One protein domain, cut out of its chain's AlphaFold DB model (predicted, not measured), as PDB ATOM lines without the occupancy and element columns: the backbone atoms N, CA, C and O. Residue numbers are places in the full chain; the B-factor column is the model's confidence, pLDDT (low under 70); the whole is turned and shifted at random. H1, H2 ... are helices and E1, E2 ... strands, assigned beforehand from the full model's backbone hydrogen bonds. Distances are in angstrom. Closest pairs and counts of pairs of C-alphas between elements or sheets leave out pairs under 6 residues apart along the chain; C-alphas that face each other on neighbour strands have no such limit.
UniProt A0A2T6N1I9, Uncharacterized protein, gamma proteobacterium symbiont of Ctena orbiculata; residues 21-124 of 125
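This is residues 21 to 124 of the 125 residues of an uncharacterized protein of gamma proteobacterium symbiont of Ctena orbiculata (UniProt A0A2T6N1I9). Two strongly twisted sheets of four strands, E2 to E5 and E1 E8 E7 E6, lie face to face as a sandwich, their strands at only 18 degrees to each other, and the short helix H1 at the end of the printed part packs on the second sheet, on its face away from the first. The printed part has 104 residues, with eight named strands followed by one named helix; both sheets are antiparallel, in the orders E2 E3 E4 E5 and E1 E8 E7 E6, and the class is mostly strand. The whole is compact, with a radius of gyration of the C-alphas of 14.2 A and spans of 45 by 31 by 18 A.

One sheet runs E2, residues 34 to 38, E3, residues 41 to 48, E4, residues 53 to 62, and E5, residues 69 to 78, with E2 and E5 as edge strands. It is a meander, each strand the antiparallel neighbour of the one before, and its three pairs of neighbours are hairpins. N 36 and O 43 are 2.9 A apart, N 44 and O 59 2.8 A, and N 58 and O 73 3.0 A, each within hydrogen-bond range. The other sheet runs E1, residues 23 to 27, E8, residues 107 to 116, E7, residues 95 to 104, and E6, residues 82 to 88, with E1 and E6 as edge strands. E6, E7 and E8 form a second meander. Here N 25 and O 110 are 2.8 A apart, N 111 and O 100 2.8 A, and N 85 and O 99 2.9 A, within hydrogen-bond range. Between the sheets, the closest C-alphas of E5 and E7 are those of Leu 77 and Arg 103, 6.1 A apart; those of E2 and E8 are Phe 38 and Ile 112, 6.7 A apart. H1, residues 121 to 124, is on the sheet E1 E8 E7 E6 at a height over the sheet of 7.5 A, only just over E7, with 3 of its C-alphas falling on that strand; it is too short for an O i to N i+4 pair, and its one O i to N i+3 pair is within range.

E1 begins at C-alpha 23 (120.002, 121.376, 131.575). E4 measures 28.0 A, E5 29.2 A, E7 28.7 A and E8 30.1 A from first to last C-alpha; E3 measures 24.1 A and E6 20.0 A. E5 begins at C-alpha 69 (131.273, 134.231, 151.018), and H1 ends at C-alpha 124 (118.910, 115.589, 143.419).

The C-alphas of Glu 51 and Ile 92, the two farthest apart, are 45.4 A apart. The printed part has no cut, and no link is long. The mean pLDDT of the printed part is 87.7; residues 21 to 23, 90 to 93, 117 to 119 and 121 to 124 are under 70.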
ATOM      1  N   ILE A  21     114.209 118.384 134.152       47.53
ATOM      2  CA  ILE A  21     115.040 118.712 133.005       47.53
ATOM      3  C   ILE A  21     116.329 119.236 133.628       47.53
ATOM      4  O   ILE A  21     116.387 120.369 134.091       47.53
ATOM      5  N   SER A  22     117.319 118.355 133.748       58.12
ATOM      6  CA  SER A  22     118.695 118.760 133.994       58.12
ATOM      7  C   SER A  22     119.184 119.383 132.697       58.12
ATOM      8  O   SER A  22     119.417 118.663 131.725       58.12
ATOM      9  N   ASP A  23     119.308 120.705 132.667       69.06
ATOM     10  CA  ASP A  23     120.002 121.376 131.575       69.06
ATOM     11  C   ASP A  23     121.489 121.031 131.702       69.06
ATOM     12  O   ASP A  23     122.189 121.493 132.605       69.06
ATOM     13  N   GLU A  24     121.953 120.138 130.832       86.69
ATOM     14  CA  GLU A  24     123.366 119.811 130.708       86.69
ATOM     15  C   GLU A  24     124.047 120.872 129.838       86.69
ATOM     16  O   GLU A  24     123.625 121.162 128.718       86.69
ATOM     17  N   ILE A  25     125.090 121.487 130.383       93.62
ATOM     18  CA  ILE A  25     125.809 122.609 129.790       93.62
ATOM     19  C   ILE A  25     127.171 122.109 129.323       93.62
ATOM     20  O   ILE A  25     127.980 121.644 130.127       93.62
ATOM     21  N   VAL A  26     127.438 122.254 128.026       95.56
ATOM     22  CA  VAL A  26     128.744 121.958 127.430       95.56
ATOM     23  C   VAL A  26     129.675 123.154 127.624       95.56
ATOM     24  O   VAL A  26     129.334 124.282 127.270       95.56
ATOM     25  N   ILE A  27     130.858 122.902 128.179       96.38
ATOM     26  CA  ILE A  27     131.936 123.872 128.380       96.38
ATOM     27  C   ILE A  27     133.152 123.363 127.596       96.38
ATOM     28  O   ILE A  27     133.871 122.478 128.057       96.38
ATOM     29  N   ASP A  28     133.369 123.923 126.409       96.31
ATOM     30  CA  ASP A  28     134.337 123.456 125.398       96.31
ATOM     31  C   ASP A  28     135.509 124.423 125.159       96.31
ATOM     32  O   ASP A  28     136.392 124.164 124.343       96.31
ATOM     33  N   THR A  29     135.508 125.564 125.850       96.69
ATOM     34  CA  THR A  29     136.516 126.608 125.682       96.69
ATOM     35  C   THR A  29     137.397 126.677 126.933       96.69
ATOM     36  O   THR A  29     136.968 127.227 127.960       96.69
ATOM     37  N   PRO A  30     138.645 126.174 126.880       96.00
ATOM     38  CA  PRO A  30     139.571 126.240 128.000       96.00
ATOM     39  C   PRO A  30     139.809 127.679 128.465       96.00
ATOM     40  O   PRO A  30     139.755 128.637 127.692       96.00
ATOM     41  N   MET A  31     140.104 127.837 129.753       95.81
ATOM     42  CA  MET A  31     140.402 129.117 130.407       95.81
ATOM     43  C   MET A  31     139.304 130.189 130.303       95.81
ATOM     44  O   MET A  31     139.547 131.343 130.655       95.81
ATOM     45  N   THR A  32     138.092 129.815 129.892       97.00
ATOM     46  CA  THR A  32     136.942 130.716 129.817       97.00
ATOM     47  C   THR A  32     135.899 130.323 130.852       97.00
ATOM     48  O   THR A  32     135.524 129.160 130.981       97.00
ATOM     49  N   ALA A  33     135.448 131.310 131.625       95.06
ATOM     50  CA  ALA A  33     134.405 131.132 132.620       95.06
ATOM     51  C   ALA A  33     133.035 131.002 131.956       95.06
ATOM     52  O   ALA A  33     132.565 131.933 131.306       95.06
ATOM     53  N   THR A  34     132.381 129.871 132.191       96.44
ATOM     54  CA  THR A  34     130.960 129.680 131.911       96.44
ATOM     55  C   THR A  34     130.178 129.950 133.185       96.44
ATOM     56  O   THR A  34     130.461 129.373 134.238       96.44
ATOM     57  N   THR A  35     129.216 130.862 133.098       94.69
ATOM     58  CA  THR A  35     128.297 131.152 134.197       94.69
ATOM     59  C   THR A  35     127.109 130.218 134.098       94.69
ATOM     60  O   THR A  35     126.496 130.104 133.039       94.69
ATOM     61  N   VAL A  36     126.767 129.587 135.209       90.44
ATOM     62  CA  VAL A  36     125.651 128.654 135.297       90.44
ATOM     63  C   VAL A  36     124.726 129.086 136.428       90.44
ATOM     64  O   VAL A  36     125.194 129.488 137.497       90.44
ATOM     65  N   GLN A  37     123.419 129.070 136.186       87.50
ATOM     66  CA  GLN A  37     122.436 129.406 137.210       87.50
ATOM     67  C   GLN A  37     122.163 128.175 138.079       87.50
ATOM     68  O   GLN A  37     122.032 127.070 137.562       87.50
ATOM     69  N   PHE A  38     122.070 128.365 139.391       84.06
ATOM     70  CA  PHE A  38     121.654 127.332 140.330       84.06
ATOM     71  C   PHE A  38     120.756 127.968 141.397       84.06
ATOM     72  O   PHE A  38     121.150 128.951 142.028       84.06
ATOM     73  N   ALA A  39     119.535 127.452 141.563       80.56
ATOM     74  CA  ALA A  39     118.477 128.133 142.316       80.56
ATOM     75  C   ALA A  39     118.339 129.626 141.906       80.56
ATOM     76  O   ALA A  39     118.242 129.956 140.718       80.56
ATOM     77  N   ASP A  40     118.364 130.544 142.874       80.94
ATOM     78  CA  ASP A  40     118.323 131.998 142.681       80.94
ATOM     79  C   ASP A  40     119.717 132.650 142.518       80.94
ATOM     80  O   ASP A  40     119.849 133.875 142.588       80.94
ATOM     81  N   ARG A  41     120.770 131.849 142.291       86.00
ATOM     82  CA  ARG A  41     122.182 132.277 142.267       86.00
ATOM     83  C   ARG A  41     122.929 131.812 141.022       86.00
ATOM     84  O   ARG A  41     122.396 131.126 140.156       86.00
ATOM     85  N   TYR A  42     124.203 132.200 140.947       90.81
ATOM     86  CA  TYR A  42     125.097 131.872 139.841       90.81
ATOM     87  C   TYR A  42     126.408 131.272 140.335       90.81
ATOM     88  O   TYR A  42     127.021 131.777 141.279       90.81
ATOM     89  N   ALA A  43     126.853 130.215 139.667       92.56
ATOM     90  CA  ALA A  43     128.188 129.658 139.787       92.56
ATOM     91  C   ALA A  43     128.986 129.963 138.515       92.56
ATOM     92  O   ALA A  43     128.430 130.235 137.452       92.56
ATOM     93  N   SER A  44     130.305 129.902 138.626       95.62
ATOM     94  CA  SER A  44     131.228 129.981 137.504       95.62
ATOM     95  C   SER A  44     132.050 128.706 137.437       95.62
ATOM     96  O   SER A  44     132.611 128.270 138.446       95.62
ATOM     97  N   ILE A  45     132.124 128.125 136.245       96.62
ATOM     98  CA  ILE A  45     132.923 126.941 135.952       96.62
ATOM     99  C   ILE A  45     133.895 127.295 134.831       96.62
ATOM    100  O   ILE A  45     133.502 127.857 133.812       96.62
ATOM    101  N   PHE A  46     135.169 126.967 135.004       96.56
ATOM    102  CA  PHE A  46     136.145 126.961 133.916       96.56
ATOM    103  C   PHE A  46     137.149 125.841 134.128       96.56
ATOM    104  O   PHE A  46     137.343 125.373 135.253       96.56
ATOM    105  N   TYR A  47     137.833 125.444 133.063       98.00
ATOM    106  CA  TYR A  47     138.867 124.426 133.141       98.00
ATOM    107  C   TYR A  47     140.156 124.860 132.450       98.00
ATOM    108  O   TYR A  47     140.181 125.785 131.643       98.00
ATOM    109  N   MET A  48     141.245 124.201 132.820       98.00
ATOM    110  CA  MET A  48     142.534 124.259 132.141       98.00
ATOM    111  C   MET A  48     142.907 122.842 131.729       98.00
ATOM    112  O   MET A  48     142.786 121.914 132.536       98.00
ATOM    113  N   GLU A  49     143.375 122.690 130.499       97.31
ATOM    114  CA  GLU A  49     143.838 121.406 129.986       97.31
ATOM    115  C   GLU A  49     145.182 121.028 130.620       97.31
ATOM    116  O   GLU A  49     146.042 121.875 130.876       97.31
ATOM    117  N   GLY A  50     145.349 119.740 130.887       94.31
ATOM    118  CA  GLY A  50     146.599 119.115 131.300       94.31
ATOM    119  C   GLY A  50     146.756 117.785 130.566       94.31
ATOM    120  O   GLY A  50     145.785 117.282 130.005       94.31
ATOM    121  N   GLU A  51     147.965 117.219 130.563       89.50
ATOM    122  CA  GLU A  51     148.282 116.035 129.741       89.50
ATOM    123  C   GLU A  51     147.359 114.839 130.028       89.50
ATOM    124  O   GLU A  51     146.843 114.222 129.103       89.50
ATOM    125  N   GLU A  52     147.104 114.541 131.305       93.00
ATOM    126  CA  GLU A  52     146.268 113.399 131.711       93.00
ATOM    127  C   GLU A  52     144.917 113.822 132.307       93.00
ATOM    128  O   GLU A  52     143.949 113.060 132.301       93.00
ATOM    129  N   SER A  53     144.812 115.049 132.818       97.12
ATOM    130  CA  SER A  53     143.622 115.530 133.524       97.12
ATOM    131  C   SER A  53     143.362 117.006 133.269       97.12
ATOM    132  O   SER A  53     144.288 117.792 133.079       97.12
ATOM    133  N   TYR A  54     142.088 117.387 133.300       98.06
ATOM    134  CA  TYR A  54     141.675 118.783 133.243       98.06
ATOM    135  C   TYR A  54     141.552 119.316 134.661       98.06
ATOM    136  O   TYR A  54     140.897 118.711 135.511       98.06
ATOM    137  N   LYS A  55     142.171 120.466 134.924       98.12
ATOM    138  CA  LYS A  55     141.978 121.186 136.178       98.12
ATOM    139  C   LYS A  55     140.717 122.024 136.063       98.12
ATOM    140  O   LYS A  55     140.735 123.060 135.404       98.12
ATOM    141  N   VAL A  56     139.654 121.606 136.736       98.06
ATOM    142  CA  VAL A  56     138.376 122.317 136.755       98.06
ATOM    143  C   VAL A  56     138.272 123.166 138.016       98.06
ATOM    144  O   VAL A  56     138.620 122.734 139.118       98.06
ATOM    145  N   ILE A  57     137.808 124.400 137.847       97.75
ATOM    146  CA  ILE A  57     137.522 125.341 138.920       97.75
ATOM    147  C   ILE A  57     136.023 125.616 138.924       97.75
ATOM    148  O   ILE A  57     135.489 126.117 137.941       97.75
ATOM    149  N   LEU A  58     135.381 125.343 140.057       96.94
ATOM    150  CA  LEU A  58     134.003 125.723 140.350       96.94
ATOM    151  C   LEU A  58     134.029 126.814 141.423       96.94
ATOM    152  O   LEU A  58     134.607 126.616 142.492       96.94
ATOM    153  N   ALA A  59     133.417 127.962 141.157       95.81
ATOM    154  CA  ALA A  59     133.299 129.057 142.112       95.81
ATOM    155  C   ALA A  59     131.843 129.494 142.261       95.81
ATOM    156  O   ALA A  59     131.145 129.650 141.265       95.81
ATOM    157  N   PHE A  60     131.381 129.704 143.489       93.06
ATOM    158  CA  PHE A  60     130.007 130.124 143.763       93.06
ATOM    159  C   PHE A  60     129.902 130.850 145.112       93.06
ATOM    160  O   PHE A  60     130.680 130.561 146.029       93.06
ATOM    161  N   PRO A  61     128.961 131.794 145.257       91.69
ATOM    162  CA  PRO A  61     128.700 132.457 146.523       91.69
ATOM    163  C   PRO A  61     127.826 131.609 147.456       91.69
ATOM    164  O   PRO A  61     126.949 130.864 147.019       91.69
ATOM    165  N   THR A  62     128.005 131.779 148.762       86.31
ATOM    166  CA  THR A  62     127.168 131.202 149.827       86.31
ATOM    167  C   THR A  62     126.892 132.245 150.909       86.31
ATOM    168  O   THR A  62     127.607 133.239 151.029       86.31
ATOM    169  N   GLY A  63     125.837 132.028 151.695       83.44
ATOM    170  CA  GLY A  63     125.394 132.958 152.732       83.44
ATOM    171  C   GLY A  63     124.493 134.063 152.188       83.44
ATOM    172  O   GLY A  63     124.201 134.134 150.995       83.44
ATOM    173  N   GLU A  64     123.985 134.913 153.070       82.69
ATOM    174  CA  GLU A  64     123.136 136.045 152.685       82.69
ATOM    175  C   GLU A  64     123.949 137.148 152.000       82.69
ATOM    176  O   GLU A  64     125.117 137.332 152.324       82.69
ATOM    177  N   ALA A  65     123.317 137.961 151.148       81.75
ATOM    178  CA  ALA A  65     123.990 139.022 150.385       81.75
ATOM    179  C   ALA A  65     124.857 139.975 151.240       81.75
ATOM    180  O   ALA A  65     125.874 140.480 150.776       81.75
ATOM    181  N   LYS A  66     124.479 140.224 152.503       83.56
ATOM    182  CA  LYS A  66     125.246 141.088 153.421       83.56
ATOM    183  C   LYS A  66     126.528 140.443 153.961       83.56
ATOM    184  O   LYS A  66     127.421 141.169 154.376       83.56
ATOM    185  N   ASN A  67     126.592 139.114 153.981       88.19
ATOM    186  CA  ASN A  67     127.692 138.314 154.529       88.19
ATOM    187  C   ASN A  67     128.127 137.237 153.523       88.19
ATOM    188  O   ASN A  67     128.489 136.127 153.917       88.19
ATOM    189  N   GLU A  68     128.021 137.545 152.232       87.88
ATOM    190  CA  GLU A  68     128.276 136.584 151.170       87.88
ATOM    191  C   GLU A  68     129.742 136.144 151.197       87.88
ATOM    192  O   GLU A  68     130.663 136.955 151.309       87.88
ATOM    193  N   GLN A  69     129.955 134.836 151.107       90.50
ATOM    194  CA  GLN A  69     131.273 134.231 151.018       90.50
ATOM    195  C   GLN A  69     131.426 133.560 149.665       90.50
ATOM    196  O   GLN A  69     130.581 132.765 149.262       90.50
ATOM    197  N   LEU A  70     132.534 133.837 148.983       91.88
ATOM    198  CA  LEU A  70     132.879 133.134 147.759       91.88
ATOM    199  C   LEU A  70     133.586 131.823 148.104       91.88
ATOM    200  O   LEU A  70     134.657 131.825 148.713       91.88
ATOM    201  N   ILE A  71     133.015 130.709 147.664       93.75
ATOM    202  CA  ILE A  71     133.660 129.400 147.707       93.75
ATOM    203  C   ILE A  71     134.274 129.117 146.347       93.75
ATOM    204  O   ILE A  71     133.688 129.400 145.305       93.75
ATOM    205  N   ARG A  72     135.473 128.535 146.372       95.38
ATOM    206  CA  ARG A  72     136.174 128.057 145.186       95.38
ATOM    207  C   ARG A  72     136.650 126.635 145.429       95.38
ATOM    208  O   ARG A  72     137.448 126.395 146.330       95.38
ATOM    209  N   GLN A  73     136.189 125.719 144.594       95.44
ATOM    210  CA  GLN A  73     136.644 124.340 144.535       95.44
ATOM    211  C   GLN A  73     137.549 124.165 143.319       95.44
ATOM    212  O   GLN A  73     137.271 124.679 142.236       95.44
ATOM    213  N   SER A  74     138.663 123.468 143.520       96.25
ATOM    214  CA  SER A  74     139.604 123.107 142.465       96.25
ATOM    215  C   SER A  74     139.766 121.603 142.483       96.25
ATOM    216  O   SER A  74     140.093 121.036 143.522       96.25
ATOM    217  N   LEU A  75     139.600 120.979 141.329       95.81
ATOM    218  CA  LEU A  75     139.664 119.532 141.185       95.81
ATOM    219  C   LEU A  75     140.300 119.158 139.845       95.81
ATOM    220  O   LEU A  75     140.395 119.987 138.943       95.81
ATOM    221  N   TYR A  76     140.775 117.922 139.747       97.81
ATOM    222  CA  TYR A  76     141.376 117.371 138.537       97.81
ATOM    223  C   TYR A  76     140.505 116.214 138.060       97.81
ATOM    224  O   TYR A  76     140.234 115.310 138.847       97.81
ATOM    225  N   LEU A  77     140.062 116.259 136.803       98.12
ATOM    226  CA  LEU A  77     139.265 115.201 136.179       98.12
ATOM    227  C   LEU A  77     140.066 114.547 135.055       98.12
ATOM    228  O   LEU A  77     140.419 115.197 134.066       98.12
ATOM    229  N   ALA A  78     140.349 113.253 135.195       98.00
ATOM    230  CA  ALA A  78     140.703 112.426 134.048       98.00
ATOM    231  C   ALA A  78     139.476 112.234 133.140       98.00
ATOM    232  O   ALA A  78     138.349 112.538 133.532       98.00
ATOM    233  N   ASP A  79     139.699 111.763 131.917       97.56
ATOM    234  CA  ASP A  79     138.598 111.476 130.998       97.56
ATOM    235  C   ASP A  79     137.605 110.460 131.601       97.56
ATOM    236  O   ASP A  79     137.996 109.519 132.298       97.56
ATOM    237  N   GLY A  80     136.312 110.719 131.412       96.69
ATOM    238  CA  GLY A  80     135.201 109.975 132.007       96.69
ATOM    239  C   GLY A  80     135.005 110.174 133.516       96.69
ATOM    240  O   GLY A  80     134.044 109.643 134.083       96.69
ATOM    241  N   GLN A  81     135.875 110.921 134.209       97.88
ATOM    242  CA  GLN A  81     135.690 111.189 135.634       97.88
ATOM    243  C   GLN A  81     134.667 112.292 135.875       97.88
ATOM    244  O   GLN A  81     134.601 113.294 135.162       97.88
ATOM    245  N   SER A  82     133.902 112.102 136.946       96.19
ATOM    246  CA  SER A  82     132.855 113.016 137.381       96.19
ATOM    247  C   SER A  82     133.089 113.458 138.819       96.19
ATOM    248  O   SER A  82     133.514 112.675 139.669       96.19
ATOM    249  N   PHE A  83     132.769 114.713 139.091       95.50
ATOM    250  CA  PHE A  83     132.682 115.301 140.415       95.50
ATOM    251  C   PHE A  83     131.252 115.774 140.648       95.50
ATOM    252  O   PHE A  83     130.624 116.324 139.750       95.50
ATOM    253  N   GLN A  84     130.744 115.589 141.861       93.06
ATOM    254  CA  GLN A  84     129.437 116.093 142.260       93.06
ATOM    255  C   GLN A  84     129.578 116.919 143.530       93.06
ATOM    256  O   GLN A  84     130.270 116.523 144.472       93.06
ATOM    257  N   LEU A  85     128.899 118.061 143.556       90.19
ATOM    258  CA  LEU A  85     128.775 118.908 144.730       90.19
ATOM    259  C   LEU A  85     127.305 119.210 144.989       90.19
ATOM    260  O   LEU A  85     126.665 119.867 144.175       90.19
ATOM    261  N   SER A  86     126.810 118.809 146.155       86.88
ATOM    262  CA  SER A  86     125.499 119.226 146.649       86.88
ATOM    263  C   SER A  86     125.639 120.437 147.575       86.88
ATOM    264  O   SER A  86     126.447 120.438 148.505       86.88
ATOM    265  N   ILE A  87     124.845 121.473 147.318       84.00
ATOM    266  CA  ILE A  87     124.790 122.748 148.037       84.00
ATOM    267  C   ILE A  87     123.384 122.886 148.630       84.00
ATOM    268  O   ILE A  87     122.396 122.651 147.939       84.00
ATOM    269  N   GLY A  88     123.286 123.284 149.899       80.31
ATOM    270  CA  GLY A  88     122.014 123.349 150.627       80.31
ATOM    271  C   GLY A  88     121.921 122.268 151.699       80.31
ATOM    272  O   GLY A  88     122.946 121.811 152.211       80.31
ATOM    273  N   GLY A  89     120.705 121.881 152.090       70.69
ATOM    274  CA  GLY A  89     120.532 121.003 153.245       70.69
ATOM    275  C   GLY A  89     119.253 120.180 153.266       70.69
ATOM    276  O   GLY A  89     118.320 120.388 152.496       70.69
ATOM    277  N   TYR A  90     119.245 119.205 154.176       61.78
ATOM    278  CA  TYR A  90     118.116 118.322 154.442       61.78
ATOM    279  C   TYR A  90     117.207 118.940 155.505       61.78
ATOM    280  O   TYR A  90     117.520 118.913 156.696       61.78
ATOM    281  N   GLY A  91     116.050 119.459 155.094       60.59
ATOM    282  CA  GLY A  91     115.093 120.079 156.010       60.59
ATOM    283  C   GLY A  91     113.705 120.276 155.409       60.59
ATOM    284  O   GLY A  91     113.497 120.149 154.204       60.59
ATOM    285  N   ILE A  92     112.725 120.567 156.267       62.12
ATOM    286  CA  ILE A  92     111.406 121.027 155.814       62.12
ATOM    287  C   ILE A  92     111.614 122.426 155.221       62.12
ATOM    288  O   ILE A  92     112.145 123.294 155.911       62.12
ATOM    289  N   ASN A  93     111.216 122.619 153.961       67.06
ATOM    290  CA  ASN A  93     111.395 123.862 153.195       67.06
ATOM    291  C   ASN A  93     112.864 124.257 152.952       67.06
ATOM    292  O   ASN A  93     113.180 125.444 152.921       67.06
ATOM    293  N   GLN A  94     113.768 123.281 152.827       72.81
ATOM    294  CA  GLN A  94     115.115 123.541 152.323       72.81
ATOM    295  C   GLN A  94     115.225 123.128 150.860       72.81
ATOM    296  O   GLN A  94     114.663 122.109 150.453       72.81
ATOM    297  N   GLU A  95     115.956 123.934 150.103       79.44
ATOM    298  CA  GLU A  95     116.362 123.633 148.738       79.44
ATOM    299  C   GLU A  95     117.731 122.961 148.753       79.44
ATOM    300  O   GLU A  95     118.596 123.267 149.587       79.44
ATOM    301  N   ALA A  96     117.928 122.050 147.809       83.81
ATOM    302  CA  ALA A  96     119.228 121.474 147.533       83.81
ATOM    303  C   ALA A  96     119.506 121.575 146.043       83.81
ATOM    304  O   ALA A  96     118.655 121.237 145.226       83.81
ATOM    305  N   THR A  97     120.702 122.039 145.707       85.69
ATOM    306  CA  THR A  97     121.197 122.023 144.336       85.69
ATOM    307  C   THR A  97     122.406 121.117 144.248       85.69
ATOM    308  O   THR A  97     123.359 121.300 145.001       85.69
ATOM    309  N   THR A  98     122.396 120.181 143.310       89.38
ATOM    310  CA  THR A  98     123.578 119.406 142.949       89.38
ATOM    311  C   THR A  98     124.126 119.896 141.624       89.38
ATOM    312  O   THR A  98     123.394 120.046 140.649       89.38
ATOM    313  N   ILE A  99     125.431 120.146 141.615       91.44
ATOM    314  CA  ILE A  99     126.214 120.460 140.428       91.44
ATOM    315  C   ILE A  99     127.073 119.232 140.132       91.44
ATOM    316  O   ILE A  99     127.947 118.881 140.931       91.44
ATOM    317  N   SER A 100     126.829 118.580 139.001       94.25
ATOM    318  CA  SER A 100     127.683 117.522 138.466       94.25
ATOM    319  C   SER A 100     128.614 118.102 137.412       94.25
ATOM    320  O   SER A 100     128.183 118.854 136.547       94.25
ATOM    321  N   ILE A 101     129.891 117.756 137.476       96.44
ATOM    322  CA  ILE A 101     130.913 118.181 136.525       96.44
ATOM    323  C   ILE A 101     131.628 116.932 136.042       96.44
ATOM    324  O   ILE A 101     132.285 116.255 136.833       96.44
ATOM    325  N   THR A 102     131.536 116.648 134.753       97.25
ATOM    326  CA  THR A 102     132.145 115.477 134.127       97.25
ATOM    327  C   THR A 102     133.089 115.931 133.035       97.25
ATOM    328  O   THR A 102     132.768 116.841 132.276       97.25
ATOM    329  N   ARG A 103     134.260 115.303 132.943       97.12
ATOM    330  CA  ARG A 103     135.071 115.415 131.734       97.12
ATOM    331  C   ARG A 103     134.626 114.346 130.749       97.12
ATOM    332  O   ARG A 103     134.603 113.169 131.109       97.12
ATOM    333  N   GLN A 104     134.328 114.769 129.529       96.00
ATOM    334  CA  GLN A 104     134.068 113.878 128.412       96.00
ATOM    335  C   GLN A 104     134.957 114.297 127.247       96.00
ATOM    336  O   GLN A 104     134.809 115.393 126.716       96.00
ATOM    337  N   ASP A 105     135.898 113.429 126.887       92.56
ATOM    338  CA  ASP A 105     136.865 113.659 125.821       92.56
ATOM    339  C   ASP A 105     137.634 114.989 126.019       92.56
ATOM    340  O   ASP A 105     138.493 115.118 126.909       92.56
ATOM    341  N   ASP A 106     137.323 115.979 125.183       93.38
ATOM    342  CA  ASP A 106     137.960 117.289 125.072       93.38
ATOM    343  C   ASP A 106     137.183 118.435 125.743       93.38
ATOM    344  O   ASP A 106     137.676 119.566 125.777       93.38
ATOM    345  N   HIS A 107     136.023 118.160 126.343       95.00
ATOM    346  CA  HIS A 107     135.167 119.167 126.967       95.00
ATOM    347  C   HIS A 107     134.718 118.774 128.382       95.00
ATOM    348  O   HIS A 107     134.932 117.662 128.879       95.00
ATOM    349  N   ILE A 108     134.111 119.742 129.068       97.56
ATOM    350  CA  ILE A 108     133.456 119.548 130.360       97.56
ATOM    351  C   ILE A 108     131.944 119.613 130.164       97.56
ATOM    352  O   ILE A 108     131.431 120.529 129.526       97.56
ATOM    353  N   LEU A 109     131.235 118.673 130.772       96.56
ATOM    354  CA  LEU A 109     129.790 118.708 130.933       96.56
ATOM    355  C   LEU A 109     129.455 119.139 132.354       96.56
ATOM    356  O   LEU A 109     129.994 118.592 133.320       96.56
ATOM    357  N   ALA A 110     128.567 120.117 132.486       95.12
ATOM    358  CA  ALA A 110     128.037 120.558 133.763       95.12
ATOM    359  C   ALA A 110     126.526 120.311 133.811       95.12
ATOM    360  O   ALA A 110     125.785 120.862 133.007       95.12
ATOM    361  N   GLY A 111     126.072 119.503 134.764       92.56
ATOM    362  CA  GLY A 111     124.655 119.286 135.052       92.56
ATOM    363  C   GLY A 111     124.269 119.990 136.346       92.56
ATOM    364  O   GLY A 111     125.048 120.004 137.303       92.56
ATOM    365  N   ILE A 112     123.084 120.597 136.378       89.25
ATOM    366  CA  ILE A 112     122.578 121.301 137.559       89.25
ATOM    367  C   ILE A 112     121.150 120.867 137.813       89.25
ATOM    368  O   ILE A 112     120.281 121.002 136.956       89.25
ATOM    369  N   VAL A 113     120.914 120.372 139.022       87.50
ATOM    370  CA  VAL A 113     119.588 119.962 139.472       87.50
ATOM    371  C   VAL A 113     119.304 120.642 140.796       87.50
ATOM    372  O   VAL A 113     120.052 120.458 141.754       87.50
ATOM    373  N   THR A 114     118.226 121.420 140.850       84.19
ATOM    374  CA  THR A 114     117.700 122.015 142.082       84.19
ATOM    375  C   THR A 114     116.387 121.328 142.438       84.19
ATOM    376  O   THR A 114     115.512 121.195 141.585       84.19
ATOM    377  N   CYS A 115     116.246 120.900 143.691       81.25
ATOM    378  CA  CYS A 115     115.030 120.283 144.212       81.25
ATOM    379  C   CYS A 115     114.528 121.052 145.430       81.25
ATOM    380  O   CYS A 115     115.317 121.465 146.290       81.25
ATOM    381  N   GLU A 116     113.206 121.167 145.532       78.56
ATOM    382  CA  GLU A 116     112.541 121.835 146.641       78.56
ATOM    383  C   GLU A 116     111.990 120.805 147.632       78.56
ATOM    384  O   GLU A 116     111.123 119.983 147.337       78.56
ATOM    385  N   GLY A 117     112.466 120.870 148.874       65.19
ATOM    386  CA  GLY A 117     111.891 120.104 149.965       65.19
ATOM    387  C   GLY A 117     112.308 118.632 150.026       65.19
ATOM    388  O   GLY A 117     112.745 117.979 149.081       65.19
ATOM    389  N   LYS A 118     112.147 118.078 151.230       65.69
ATOM    390  CA  LYS A 118     112.696 116.776 151.632       65.69
ATOM    391  C   LYS A 118     112.299 115.595 150.734       65.69
ATOM    392  O   LYS A 118     113.051 114.627 150.664       65.69
ATOM    393  N   GLN A 119     111.114 115.626 150.122       66.62
ATOM    394  CA  GLN A 119     110.601 114.509 149.316       66.62
ATOM    395  C   GLN A 119     111.319 114.382 147.966       66.62
ATOM    396  O   GLN A 119     111.443 113.270 147.461       66.62
ATOM    397  N   GLU A 120     111.830 115.488 147.424       70.44
ATOM    398  CA  GLU A 120     112.454 115.534 146.098       70.44
ATOM    399  C   GLU A 120     113.983 115.471 146.163       70.44
ATOM    400  O   GLU A 120     114.627 115.116 145.183       70.44
ATOM    401  N   MET A 121     114.581 115.715 147.336       68.44
ATOM    402  CA  MET A 121     116.037 115.708 147.526       68.44
ATOM    403  C   MET A 121     116.732 114.398 147.133       68.44
ATOM    404  O   MET A 121     117.893 114.433 146.740       68.44
ATOM    405  N   ALA A 122     116.050 113.251 147.225       66.38
ATOM    406  CA  ALA A 122     116.611 111.973 146.777       66.38
ATOM    407  C   ALA A 122     116.816 111.913 145.252       66.38
ATOM    408  O   ALA A 122     117.646 111.142 144.792       66.38
ATOM    409  N   ASN A 123     116.085 112.730 144.487       66.56
ATOM    410  CA  ASN A 123     116.225 112.849 143.033       66.56
ATOM    411  C   ASN A 123     117.292 113.882 142.633       66.56
ATOM    412  O   ASN A 123     117.565 114.046 141.449       66.56
ATOM    413  N   CYS A 124     117.865 114.589 143.611       67.19
ATOM    414  CA  CYS A 124     118.910 115.589 143.419       67.19
ATOM    415  C   CYS A 124     120.325 115.034 143.637       67.19
ATOM    416  O   CYS A 124     121.262 115.822 143.636       67.19
TER     417      CYS A 124